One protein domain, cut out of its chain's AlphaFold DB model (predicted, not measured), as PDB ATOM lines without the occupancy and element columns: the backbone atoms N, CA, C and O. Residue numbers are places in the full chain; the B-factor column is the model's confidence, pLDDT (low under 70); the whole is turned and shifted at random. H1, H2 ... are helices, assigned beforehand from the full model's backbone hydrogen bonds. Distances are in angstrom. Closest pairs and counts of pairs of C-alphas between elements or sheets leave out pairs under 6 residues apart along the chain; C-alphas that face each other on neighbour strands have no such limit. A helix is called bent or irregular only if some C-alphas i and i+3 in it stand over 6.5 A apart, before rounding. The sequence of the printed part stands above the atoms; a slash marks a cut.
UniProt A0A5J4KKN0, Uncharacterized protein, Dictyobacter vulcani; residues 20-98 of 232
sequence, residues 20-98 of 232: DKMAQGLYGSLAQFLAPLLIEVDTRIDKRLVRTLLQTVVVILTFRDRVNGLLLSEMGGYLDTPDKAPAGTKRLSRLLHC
ATOM      1  N   ASP A  20     293.692 293.913 388.493       90.06
ATOM      2  CA  ASP A  20     294.426 293.432 389.664       90.06
ATOM      3  C   ASP A  20     295.091 292.075 389.402       90.06
ATOM      4  O   ASP A  20     296.286 291.908 389.659       90.06
ATOM      5  N   LYS A  21     294.359 291.125 388.805       90.25
ATOM      6  CA  LYS A  21     294.914 289.802 388.485       90.25
ATOM      7  C   LYS A  21     295.948 289.877 387.372       90.25
ATOM      8  O   LYS A  21     296.949 289.169 387.435       90.25
ATOM      9  N   MET A  22     295.733 290.733 386.371       89.81
ATOM     10  CA  MET A  22     296.714 290.953 385.306       89.81
ATOM     11  C   MET A  22     298.009 291.540 385.869       89.81
ATOM     12  O   MET A  22     299.089 291.015 385.605       89.81
ATOM     13  N   ALA A  23     297.912 292.578 386.703       89.69
ATOM     14  CA  ALA A  23     299.071 293.179 387.355       89.69
ATOM     15  C   ALA A  23     299.827 292.157 388.221       89.69
ATOM     16  O   ALA A  23     301.055 292.067 388.143       89.69
ATOM     17  N   GLN A  24     299.105 291.334 388.989       91.19
ATOM     18  CA  GLN A  24     299.699 290.266 389.791       91.19
ATOM     19  C   GLN A  24     300.379 289.193 388.924       91.19
ATOM     20  O   GLN A  24     301.482 288.752 389.251       91.19
ATOM     21  N   GLY A  25     299.761 288.799 387.808       92.75
ATOM     22  CA  GLY A  25     300.333 287.854 386.849       92.75
ATOM     23  C   GLY A  25     301.615 288.380 386.207       92.75
ATOM     24  O   GLY A  25     302.630 287.689 386.204       92.75
ATOM     25  N   LEU A  26     301.612 289.634 385.743       92.25
ATOM     26  CA  LEU A  26     302.795 290.294 385.181       92.25
ATOM     27  C   LEU A  26     303.923 290.422 386.209       92.25
ATOM     28  O   LEU A  26     305.082 290.174 385.878       92.25
ATOM     29  N   TYR A  27     303.591 290.752 387.459       94.38
ATOM     30  CA  TYR A  27     304.558 290.762 388.553       94.38
ATOM     31  C   TYR A  27     305.177 289.376 388.768       94.38
ATOM     32  O   TYR A  27     306.396 289.264 388.884       94.38
ATOM     33  N   GLY A  28     304.358 288.318 388.784       95.62
ATOM     34  CA  GLY A  28     304.821 286.935 388.899       95.62
ATOM     35  C   GLY A  28     305.762 286.540 387.759       95.62
ATOM     36  O   GLY A  28     306.861 286.050 388.017       95.62
ATOM     37  N   SER A  29     305.386 286.840 386.515       95.25
ATOM     38  CA  SER A  29     306.215 286.589 385.329       95.25
ATOM     39  C   SER A  29     307.539 287.354 385.373       95.25
ATOM     40  O   SER A  29     308.587 286.795 385.051       95.25
ATOM     41  N   LEU A  30     307.528 288.615 385.818       96.19
ATOM     42  CA  LEU A  30     308.747 289.403 385.999       96.19
ATOM     43  C   LEU A  30     309.633 288.829 387.110       96.19
ATOM     44  O   LEU A  30     310.849 288.742 386.941       96.19
ATOM     45  N   ALA A  31     309.045 288.430 388.238       96.44
ATOM     46  CA  ALA A  31     309.775 287.819 389.340       96.44
ATOM     47  C   ALA A  31     310.416 286.495 388.908       96.44
ATOM     48  O   ALA A  31     311.582 286.265 389.213       96.44
ATOM     49  N   GLN A  32     309.699 285.665 388.144       96.56
ATOM     50  CA  GLN A  32     310.230 284.428 387.574       96.56
ATOM     51  C   GLN A  32     311.350 284.706 386.568       96.56
ATOM     52  O   GLN A  32     312.390 284.053 386.613       96.56
ATOM     53  N   PHE A  33     311.172 285.706 385.701       94.81
ATOM     54  CA  PHE A  33     312.206 286.144 384.768       94.81
ATOM     55  C   PHE A  33     313.478 286.577 385.509       94.81
ATOM     56  O   PHE A  33     314.568 286.150 385.152       94.81
ATOM     57  N   LEU A  34     313.352 287.391 386.561       96.94
ATOM     58  CA  LEU A  34     314.492 287.890 387.334       96.94
ATOM     59  C   LEU A  34     315.015 286.896 388.379       96.94
ATOM     60  O   LEU A  34     316.060 287.163 388.968       96.94
ATOM     61  N   ALA A  35     314.336 285.772 388.626       96.75
ATOM     62  CA  ALA A  35     314.649 284.872 389.735       96.75
ATOM     63  C   ALA A  35     316.125 284.432 389.783       96.75
ATOM     64  O   ALA A  35     316.713 284.554 390.859       96.75
ATOM     65  N   PRO A  36     316.779 284.023 388.673       96.31
ATOM     66  CA  PRO A  36     318.193 283.645 388.714       96.31
ATOM     67  C   PRO A  36     319.104 284.790 389.185       96.31
ATOM     68  O   PRO A  36     320.011 284.576 389.985       96.31
ATOM     69  N   LEU A  37     318.825 286.022 388.742       96.56
ATOM     70  CA  LEU A  37     319.550 287.212 389.186       96.56
ATOM     71  C   LEU A  37     319.270 287.519 390.662       96.56
ATOM     72  O   LEU A  37     320.193 287.838 391.403       96.56
ATOM     73  N   LEU A  38     318.008 287.443 391.094       96.88
ATOM     74  CA  LEU A  38     317.621 287.755 392.472       96.88
ATOM     75  C   LEU A  38     318.234 286.771 393.472       96.88
ATOM     76  O   LEU A  38     318.693 287.212 394.520       96.88
ATOM     77  N   ILE A  39     318.289 285.480 393.132       96.56
ATOM     78  CA  ILE A  39     318.951 284.448 393.942       96.56
ATOM     79  C   ILE A  39     320.438 284.772 394.091       96.56
ATOM     80  O   ILE A  39     320.949 284.803 395.206       96.56
ATOM     81  N   GLU A  40     321.124 285.084 392.988       95.81
ATOM     82  CA  GLU A  40     322.547 285.430 393.027       95.81
ATOM     83  C   GLU A  40     322.805 286.696 393.859       95.81
ATOM     84  O   GLU A  40     323.746 286.757 394.651       95.81
ATOM     85  N   VAL A  41     321.949 287.711 393.725       95.56
ATOM     86  CA  VAL A  41     322.048 288.961 394.490       95.56
ATOM     87  C   VAL A  41     321.780 288.735 395.987       95.56
ATOM     88  O   VAL A  41     322.478 289.329 396.813       95.56
ATOM     89  N   ASP A  42     320.838 287.861 396.356       96.44
ATOM     90  CA  ASP A  42     320.507 287.520 397.753       96.44
ATOM     91  C   ASP A  42     321.679 286.882 398.510       96.44
ATOM     92  O   ASP A  42     321.838 287.103 399.708       96.44
ATOM     93  N   THR A  43     322.595 286.206 397.809       96.00
ATOM     94  CA  THR A  43     323.833 285.703 398.435       96.00
ATOM     95  C   THR A  43     324.791 286.818 398.882       96.00
ATOM     96  O   THR A  43     325.704 286.573 399.673       96.00
ATOM     97  N   ARG A  44     324.613 288.057 398.391       94.88
ATOM     98  CA  ARG A  44     325.574 289.164 398.560       94.88
ATOM     99  C   ARG A  44     325.030 290.341 399.361       94.88
ATOM    100  O   ARG A  44     325.804 291.028 400.036       94.88
ATOM    101  N   ILE A  45     323.729 290.614 399.285       94.81
ATOM    102  CA  ILE A  45     323.091 291.759 399.950       94.81
ATOM    103  C   ILE A  45     321.922 291.324 400.832       94.81
ATOM    104  O   ILE A  45     321.398 290.231 400.704       94.81
ATOM    105  N   ASP A  46     321.502 292.197 401.748       95.12
ATOM    106  CA  ASP A  46     320.364 291.912 402.628       95.12
ATOM    107  C   ASP A  46     319.060 291.730 401.829       95.12
ATOM    108  O   ASP A  46     318.760 292.529 400.936       95.12
ATOM    109  N   LYS A  47     318.239 290.747 402.220       94.62
ATOM    110  CA  LYS A  47     316.941 290.418 401.600       94.62
ATOM    111  C   LYS A  47     316.011 291.617 401.371       94.62
ATOM    112  O   LYS A  47     315.222 291.634 400.426       94.62
ATOM    113  N   ARG A  48     316.074 292.652 402.221       94.44
ATOM    114  CA  ARG A  48     315.278 293.883 402.060       94.44
ATOM    115  C   ARG A  48     315.724 294.678 400.833       94.44
ATOM    116  O   ARG A  48     314.884 295.271 400.156       94.44
ATOM    117  N   LEU A  49     317.022 294.684 400.527       95.12
ATOM    118  CA  LEU A  49     317.569 295.310 399.322       95.12
ATOM    119  C   LEU A  49     317.264 294.480 398.073       95.12
ATOM    120  O   LEU A  49     316.926 295.065 397.050       95.12
ATOM    121  N   VAL A  50     317.271 293.148 398.169       96.69
ATOM    122  CA  VAL A  50     316.829 292.261 397.073       96.69
ATOM    123  C   VAL A  50     315.368 292.534 396.707       96.69
ATOM    124  O   VAL A  50     315.040 292.739 395.540       96.69
ATOM    125  N   ARG A  51     314.483 292.636 397.709       95.50
ATOM    126  CA  ARG A  51     313.084 293.033 397.487       95.50
ATOM    127  C   ARG A  51     312.990 294.419 396.844       95.50
ATOM    128  O   ARG A  51     312.216 294.599 395.909       95.50
ATOM    129  N   THR A  52     313.796 295.369 397.321       96.19
ATOM    130  CA  THR A  52     313.840 296.730 396.765       96.19
ATOM    131  C   THR A  52     314.272 296.709 395.296       96.19
ATOM    132  O   THR A  52     313.705 297.450 394.500       96.19
ATOM    133  N   LEU A  53     315.211 295.842 394.900       96.31
ATOM    134  CA  LEU A  53     315.646 295.692 393.508       96.31
ATOM    135  C   LEU A  53     314.489 295.267 392.598       96.31
ATOM    136  O   LEU A  53     314.228 295.940 391.604       96.31
ATOM    137  N   LEU A  54     313.753 294.211 392.961       96.81
ATOM    138  CA  LEU A  54     312.587 293.766 392.188       96.81
ATOM    139  C   LEU A  54     311.522 294.869 392.093       96.81
ATOM    140  O   LEU A  54     311.043 295.169 391.002       96.81
ATOM    141  N   GLN A  55     311.193 295.517 393.215       95.31
ATOM    142  CA  GLN A  55     310.240 296.633 393.233       95.31
ATOM    143  C   GLN A  55     310.705 297.800 392.353       95.31
ATOM    144  O   GLN A  55     309.894 298.412 391.668       95.31
ATOM    145  N   THR A  56     312.008 298.081 392.320       95.69
ATOM    146  CA  THR A  56     312.582 299.136 391.474       95.69
ATOM    147  C   THR A  56     312.390 298.813 389.996       95.69
ATOM    148  O   THR A  56     312.001 299.694 389.238       95.69
ATOM    149  N   VAL A  57     312.600 297.560 389.577       95.88
ATOM    150  CA  VAL A  57     312.344 297.155 388.184       95.88
ATOM    151  C   VAL A  57     310.860 297.279 387.840       95.88
ATOM    152  O   VAL A  57     310.536 297.773 386.763       95.88
ATOM    153  N   VAL A  58     309.963 296.900 388.756       95.00
ATOM    154  CA  VAL A  58     308.514 297.092 388.577       95.00
ATOM    155  C   VAL A  58     308.186 298.571 388.384       95.00
ATOM    156  O   VAL A  58     307.569 298.915 387.386       95.00
ATOM    157  N   VAL A  59     308.661 299.449 389.273       94.00
ATOM    158  CA  VAL A  59     308.454 300.904 389.177       94.00
ATOM    159  C   VAL A  59     308.976 301.452 387.852       94.00
ATOM    160  O   VAL A  59     308.265 302.196 387.185       94.00
ATOM    161  N   ILE A  60     310.183 301.055 387.435       93.88
ATOM    162  CA  ILE A  60     310.728 301.465 386.139       93.88
ATOM    163  C   ILE A  60     309.783 301.030 385.021       93.88
ATOM    164  O   ILE A  60     309.445 301.852 384.191       93.88
ATOM    165  N   LEU A  61     309.318 299.780 384.990       92.19
ATOM    166  CA  LEU A  61     308.427 299.303 383.926       92.19
ATOM    167  C   LEU A  61     307.052 299.987 383.938       92.19
ATOM    168  O   LEU A  61     306.520 300.269 382.867       92.19
ATOM    169  N   THR A  62     306.496 300.268 385.118       90.38
ATOM    170  CA  THR A  62     305.192 300.926 385.279       90.38
ATOM    171  C   THR A  62     305.229 302.397 384.870       90.38
ATOM    172  O   THR A  62     304.292 302.863 384.231       90.38
ATOM    173  N   PHE A  63     306.307 303.113 385.202       89.88
ATOM    174  CA  PHE A  63     306.431 304.562 385.001       89.88
ATOM    175  C   PHE A  63     307.477 304.934 383.937       89.88
ATOM    176  O   PHE A  63     307.992 306.050 383.923       89.88
ATOM    177  N   ARG A  64     307.822 304.007 383.028       82.81
ATOM    178  CA  ARG A  64     308.670 304.285 381.854       82.81
ATOM    179  C   ARG A  64     307.840 304.987 380.786       82.81
ATOM    180  O   ARG A  64     307.520 304.409 379.746       82.81
ATOM    181  N   ASP A  65     307.513 306.239 381.033       83.50
ATOM    182  CA  ASP A  65     306.931 307.135 380.048       83.50
ATOM    183  C   ASP A  65     307.697 308.461 380.021       83.50
ATOM    184  O   ASP A  65     308.614 308.696 380.800       83.50
ATOM    185  N   ARG A  66     307.374 309.318 379.053       69.06
ATOM    186  CA  ARG A  66     308.091 310.584 378.847       69.06
ATOM    187  C   ARG A  66     307.768 311.661 379.891       69.06
ATOM    188  O   ARG A  66     308.434 312.692 379.896       69.06
ATOM    189  N   VAL A  67     306.687 311.489 380.652       78.19
ATOM    190  CA  VAL A  67     306.206 312.449 381.655       78.19
ATOM    191  C   VAL A  67     306.925 312.203 382.975       78.19
ATOM    192  O   VAL A  67     307.349 313.157 383.623       78.19
ATOM    193  N   ASN A  68     307.121 310.934 383.327       80.81
ATOM    194  CA  ASN A  68     307.812 310.529 384.542       80.81
ATOM    195  C   ASN A  68     309.329 310.471 384.311       80.81
ATOM    196  O   ASN A  68     309.842 309.691 383.510       80.81
ATOM    197  N   GLY A  69     310.072 311.319 385.024       77.19
ATOM    198  CA  GLY A  69     311.524 311.450 384.864       77.19
ATOM    199  C   GLY A  69     312.326 310.341 385.550       77.19
ATOM    200  O   GLY A  69     313.547 310.303 385.399       77.19
ATOM    201  N   LEU A  70     311.654 309.473 386.320       86.94
ATOM    202  CA  LEU A  70     312.261 308.459 387.187       86.94
ATOM    203  C   LEU A  70     313.320 309.076 388.117       86.94
ATOM    204  O   LEU A  70     314.401 308.524 388.334       86.94
ATOM    205  N   LEU A  71     313.009 310.254 388.673       90.44
ATOM    206  CA  LEU A  71     313.878 310.910 389.646       90.44
ATOM    207  C   LEU A  71     313.924 310.091 390.939       90.44
ATOM    208  O   LEU A  71     312.937 309.485 391.344       90.44
ATOM    209  N   LEU A  72     315.055 310.102 391.646       90.06
ATOM    210  CA  LEU A  72     315.229 309.283 392.854       90.06
ATOM    211  C   LEU A  72     314.201 309.603 393.963       90.06
ATOM    212  O   LEU A  72     313.788 308.718 394.717       90.06
ATOM    213  N   SER A  73     313.790 310.869 394.071       89.69
ATOM    214  CA  SER A  73     312.730 311.328 394.977       89.69
ATOM    215  C   SER A  73     311.354 310.800 394.564       89.69
ATOM    216  O   SER A  73     310.605 310.291 395.392       89.69
ATOM    217  N   GLU A  74     311.057 310.869 393.270       90.94
ATOM    218  CA  GLU A  74     309.811 310.412 392.655       90.94
ATOM    219  C   GLU A  74     309.659 308.886 392.773       90.94
ATOM    220  O   GLU A  74     308.678 308.387 393.324       90.94
ATOM    221  N   MET A  75     310.701 308.139 392.395       93.00
ATOM    222  CA  MET A  75     310.776 306.685 392.556       93.00
ATOM    223  C   MET A  75     310.662 306.253 394.020       93.00
ATOM    224  O   MET A  75     310.125 305.185 394.305       93.00
ATOM    225  N   GLY A  76     311.143 307.074 394.958       92.88
ATOM    226  CA  GLY A  76     310.944 306.840 396.386       92.88
ATOM    227  C   GLY A  76     309.466 306.817 396.774       92.88
ATOM    228  O   GLY A  76     309.058 305.945 397.539       92.88
ATOM    229  N   GLY A  77     308.664 307.721 396.208       92.69
ATOM    230  CA  GLY A  77     307.211 307.739 396.379       92.69
ATOM    231  C   GLY A  77     306.520 306.533 395.740       92.69
ATOM    232  O   GLY A  77     305.628 305.963 396.358       92.69
ATOM    233  N   TYR A  78     306.970 306.099 394.556       92.62
ATOM    234  CA  TYR A  78     306.418 304.924 393.864       92.62
ATOM    235  C   TYR A  78     306.734 303.589 394.548       92.62
ATOM    236  O   TYR A  78     305.954 302.645 394.448       92.62
ATOM    237  N   LEU A  79     307.879 303.483 395.227       91.75
ATOM    238  CA  LEU A  79     308.271 302.272 395.956       91.75
ATOM    239  C   LEU A  79     307.497 302.066 397.264       91.75
ATOM    240  O   LEU A  79     307.423 300.936 397.747       91.75
ATOM    241  N   ASP A  80     306.994 303.145 397.862       88.69
ATOM    242  CA  ASP A  80     306.157 303.120 399.060       88.69
ATOM    243  C   ASP A  80     304.846 303.869 398.770       88.69
ATOM    244  O   ASP A  80     304.010 303.413 397.997       88.69
ATOM    245  N   THR A  81     304.666 305.016 399.416       87.19
ATOM    246  CA  THR A  81     303.552 305.940 399.259       87.19
ATOM    247  C   THR A  81     304.116 307.364 399.279       87.19
ATOM    248  O   THR A  81     305.197 307.574 399.845       87.19
ATOM    249  N   PRO A  82     303.432 308.366 398.696       87.94
ATOM    250  CA  PRO A  82     303.954 309.733 398.626       87.94
ATOM    251  C   PRO A  82     304.357 310.330 399.986       87.94
ATOM    252  O   PRO A  82     305.396 310.979 400.087       87.94
ATOM    253  N   ASP A  83     303.607 310.041 401.053       90.81
ATOM    254  CA  ASP A  83     303.906 310.452 402.437       90.81
ATOM    255  C   ASP A  83     305.188 309.811 403.003       90.81
ATOM    256  O   ASP A  83     305.810 310.344 403.922       90.81
ATOM    257  N   LYS A  84     305.623 308.686 402.427       91.31
ATOM    258  CA  LYS A  84     306.831 307.936 402.804       91.31
ATOM    259  C   LYS A  84     307.932 308.012 401.749       91.31
ATOM    260  O   LYS A  84     308.934 307.305 401.880       91.31
ATOM    261  N   ALA A  85     307.810 308.897 400.758       91.44
ATOM    262  CA  ALA A  85     308.798 309.052 399.694       91.44
ATOM    263  C   ALA A  85     310.249 309.191 400.207       91.44
ATOM    264  O   ALA A  85     311.118 308.495 399.678       91.44
ATOM    265  N   PRO A  86     310.550 309.952 401.288       94.50
ATOM    266  CA  PRO A  86     311.913 310.028 401.824       94.50
ATOM    267  C   PRO A  86     312.475 308.673 402.279       94.50
ATOM    268  O   PRO A  86     313.665 308.393 402.103       94.50
ATOM    269  N   ALA A  87     311.632 307.806 402.851       92.88
ATOM    270  CA  ALA A  87     312.033 306.468 403.271       92.88
ATOM    271  C   ALA A  87     312.318 305.575 402.055       92.88
ATOM    272  O   ALA A  87     313.371 304.930 402.011       92.88
ATOM    273  N   GLY A  88     311.441 305.596 401.045       94.06
ATOM    274  CA  GLY A  88     311.634 304.885 399.781       94.06
ATOM    275  C   GLY A  88     312.909 305.324 399.056       94.06
ATOM    276  O   GLY A  88     313.736 304.485 398.693       94.06
ATOM    277  N   THR A  89     313.146 306.636 398.955       95.94
ATOM    278  CA  THR A  89     314.374 307.226 398.395       95.94
ATOM    279  C   THR A  89     315.616 306.741 399.134       95.94
ATOM    280  O   THR A  89     316.590 306.337 398.500       95.94
ATOM    281  N   LYS A  90     315.590 306.701 400.474       95.38
ATOM    282  CA  LYS A  90     316.717 306.191 401.270       95.38
ATOM    283  C   LYS A  90     316.988 304.709 401.002       95.38
ATOM    284  O   LYS A  90     318.152 304.314 400.932       95.38
ATOM    285  N   ARG A  91     315.949 303.879 400.838       95.12
ATOM    286  CA  ARG A  91     316.116 302.455 400.487       95.12
ATOM    287  C   ARG A  91     316.712 302.281 399.093       95.12
ATOM    288  O   ARG A  91     317.661 301.515 398.948       95.12
ATOM    289  N   LEU A  92     316.196 303.008 398.101       95.44
ATOM    290  CA  LEU A  92     316.692 302.950 396.726       95.44
ATOM    291  C   LEU A  92     318.135 303.460 396.628       95.44
ATOM    292  O   LEU A  92     318.989 302.786 396.063       95.44
ATOM    293  N   SER A  93     318.444 304.588 397.269       95.25
ATOM    294  CA  SER A  93     319.812 305.101 397.387       95.25
ATOM    295  C   SER A  93     320.745 304.064 398.026       95.25
ATOM    296  O   SER A  93     321.814 303.772 397.492       95.25
ATOM    297  N   ARG A  94     320.313 303.416 399.119       95.69
ATOM    298  CA  ARG A  94     321.089 302.349 399.766       95.69
ATOM    299  C   ARG A  94     321.329 301.151 398.844       95.69
ATOM    300  O   ARG A  94     322.414 300.581 398.907       95.69
ATOM    301  N   LEU A  95     320.354 300.762 398.021       95.50
ATOM    302  CA  LEU A  95     320.530 299.719 397.008       95.50
ATOM    303  C   LEU A  95     321.587 300.139 395.977       95.50
ATOM    304  O   LEU A  95     322.544 299.400 395.764       95.50
ATOM    305  N   LEU A  96     321.454 301.328 395.382       93.31
ATOM    306  CA  LEU A  96     322.340 301.812 394.313       93.31
ATOM    307  C   LEU A  96     323.792 302.012 394.773       93.31
ATOM    308  O   LEU A  96     324.712 301.769 394.000       93.31
ATOM    309  N   HIS A  97     324.008 302.406 396.030       93.12
ATOM    310  CA  HIS A  97     325.348 302.607 396.598       93.12
ATOM    311  C   HIS A  97     325.907 301.382 397.340       93.12
ATOM    312  O   HIS A  97     326.974 301.460 397.951       93.12
ATOM    313  N   CYS A  98     325.211 300.243 397.336       94.31
ATOM    314  CA  CYS A  98     325.700 299.049 398.014       94.31
ATOM    315  C   CYS A  98     326.892 298.440 397.255       94.31
ATOM    316  O   CYS A  98     326.722 297.836 396.203       94.31
TER     317      CYS A  98
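This is residues 20 to 98 of the 232 residues of an uncharacterized protein of Dictyobacter vulcani (UniProt A0A5J4KKN0). Helix H2 runs through the middle, with the long kinked helix H1 folded back across one side of it and the crossed pair H3 and H4 packed on the other side. Residues 20 to 25 of H1 stick out from the body. The printed part has 79 residues with four named helices, in the order H1, H2, H3, H4, and no named strand; its class is all helix. It is compact, with a radius of gyration of the C-alphas of 12.8 A and spans of 31 by 31 by 21 A.

H1, residues 20 to 42, begins at C-alpha 20 at (294.426, 293.432, 389.664) and is 27.9 A long. It is irregular, with C-alphas 33 and 36 7.6 A apart, and has a kink of 64 degrees near residue 36. H2, residues 47 to 62, is 22.7 A long and begins at C-alpha 47 at (316.941, 290.418, 401.600). H3 is residues 72 to 79, 10.4 A. H4, residues 82 to 96, 20.5 A, is irregular, with C-alphas 83 and 86 8.0 A apart; it ends at C-alpha 96 at (322.340, 301.812, 394.313).

H2 is the hub, touching three helices. H1 touches H2 at a steep tilt of 46 degrees, opposite ways; their closest C-alphas, of Asp 42 and Val 50, are 6.0 A apart. H2 touches H3 with residues 52 to 59 alone, about perpendicular at 82 degrees, closest at the C-alphas of Val 59 and Tyr 78, 6.5 A. Residues 49 to 56 of H2 touch residues 91 to 95 of H4, closest at the C-alphas of Leu 49 and Leu 95, 5.8 A; the steep tilt of 68 degrees, opposite ways, is only just short of about perpendicular. H3 and H4 touch, only just about perpendicular at 71 degrees, with the C-alphas of Gly 77 and Ala 85 closest at 3.9 A. The helix packing is mostly crossed, with no touching pair at a shallow tilt. H1 is apart from H3 and H4. Every O i to N i+4 pair is within hydrogen-bond range in H2 and H3, against 17 of 19 in H1 and 9 of 11 in H4.

The C-alphas farthest apart, of Thr 43 and Val 67, are 36.2 A apart. The printed part has no cut and no long link. Mean pLDDT of the printed part is 92.6, and only residue 66 is under 70.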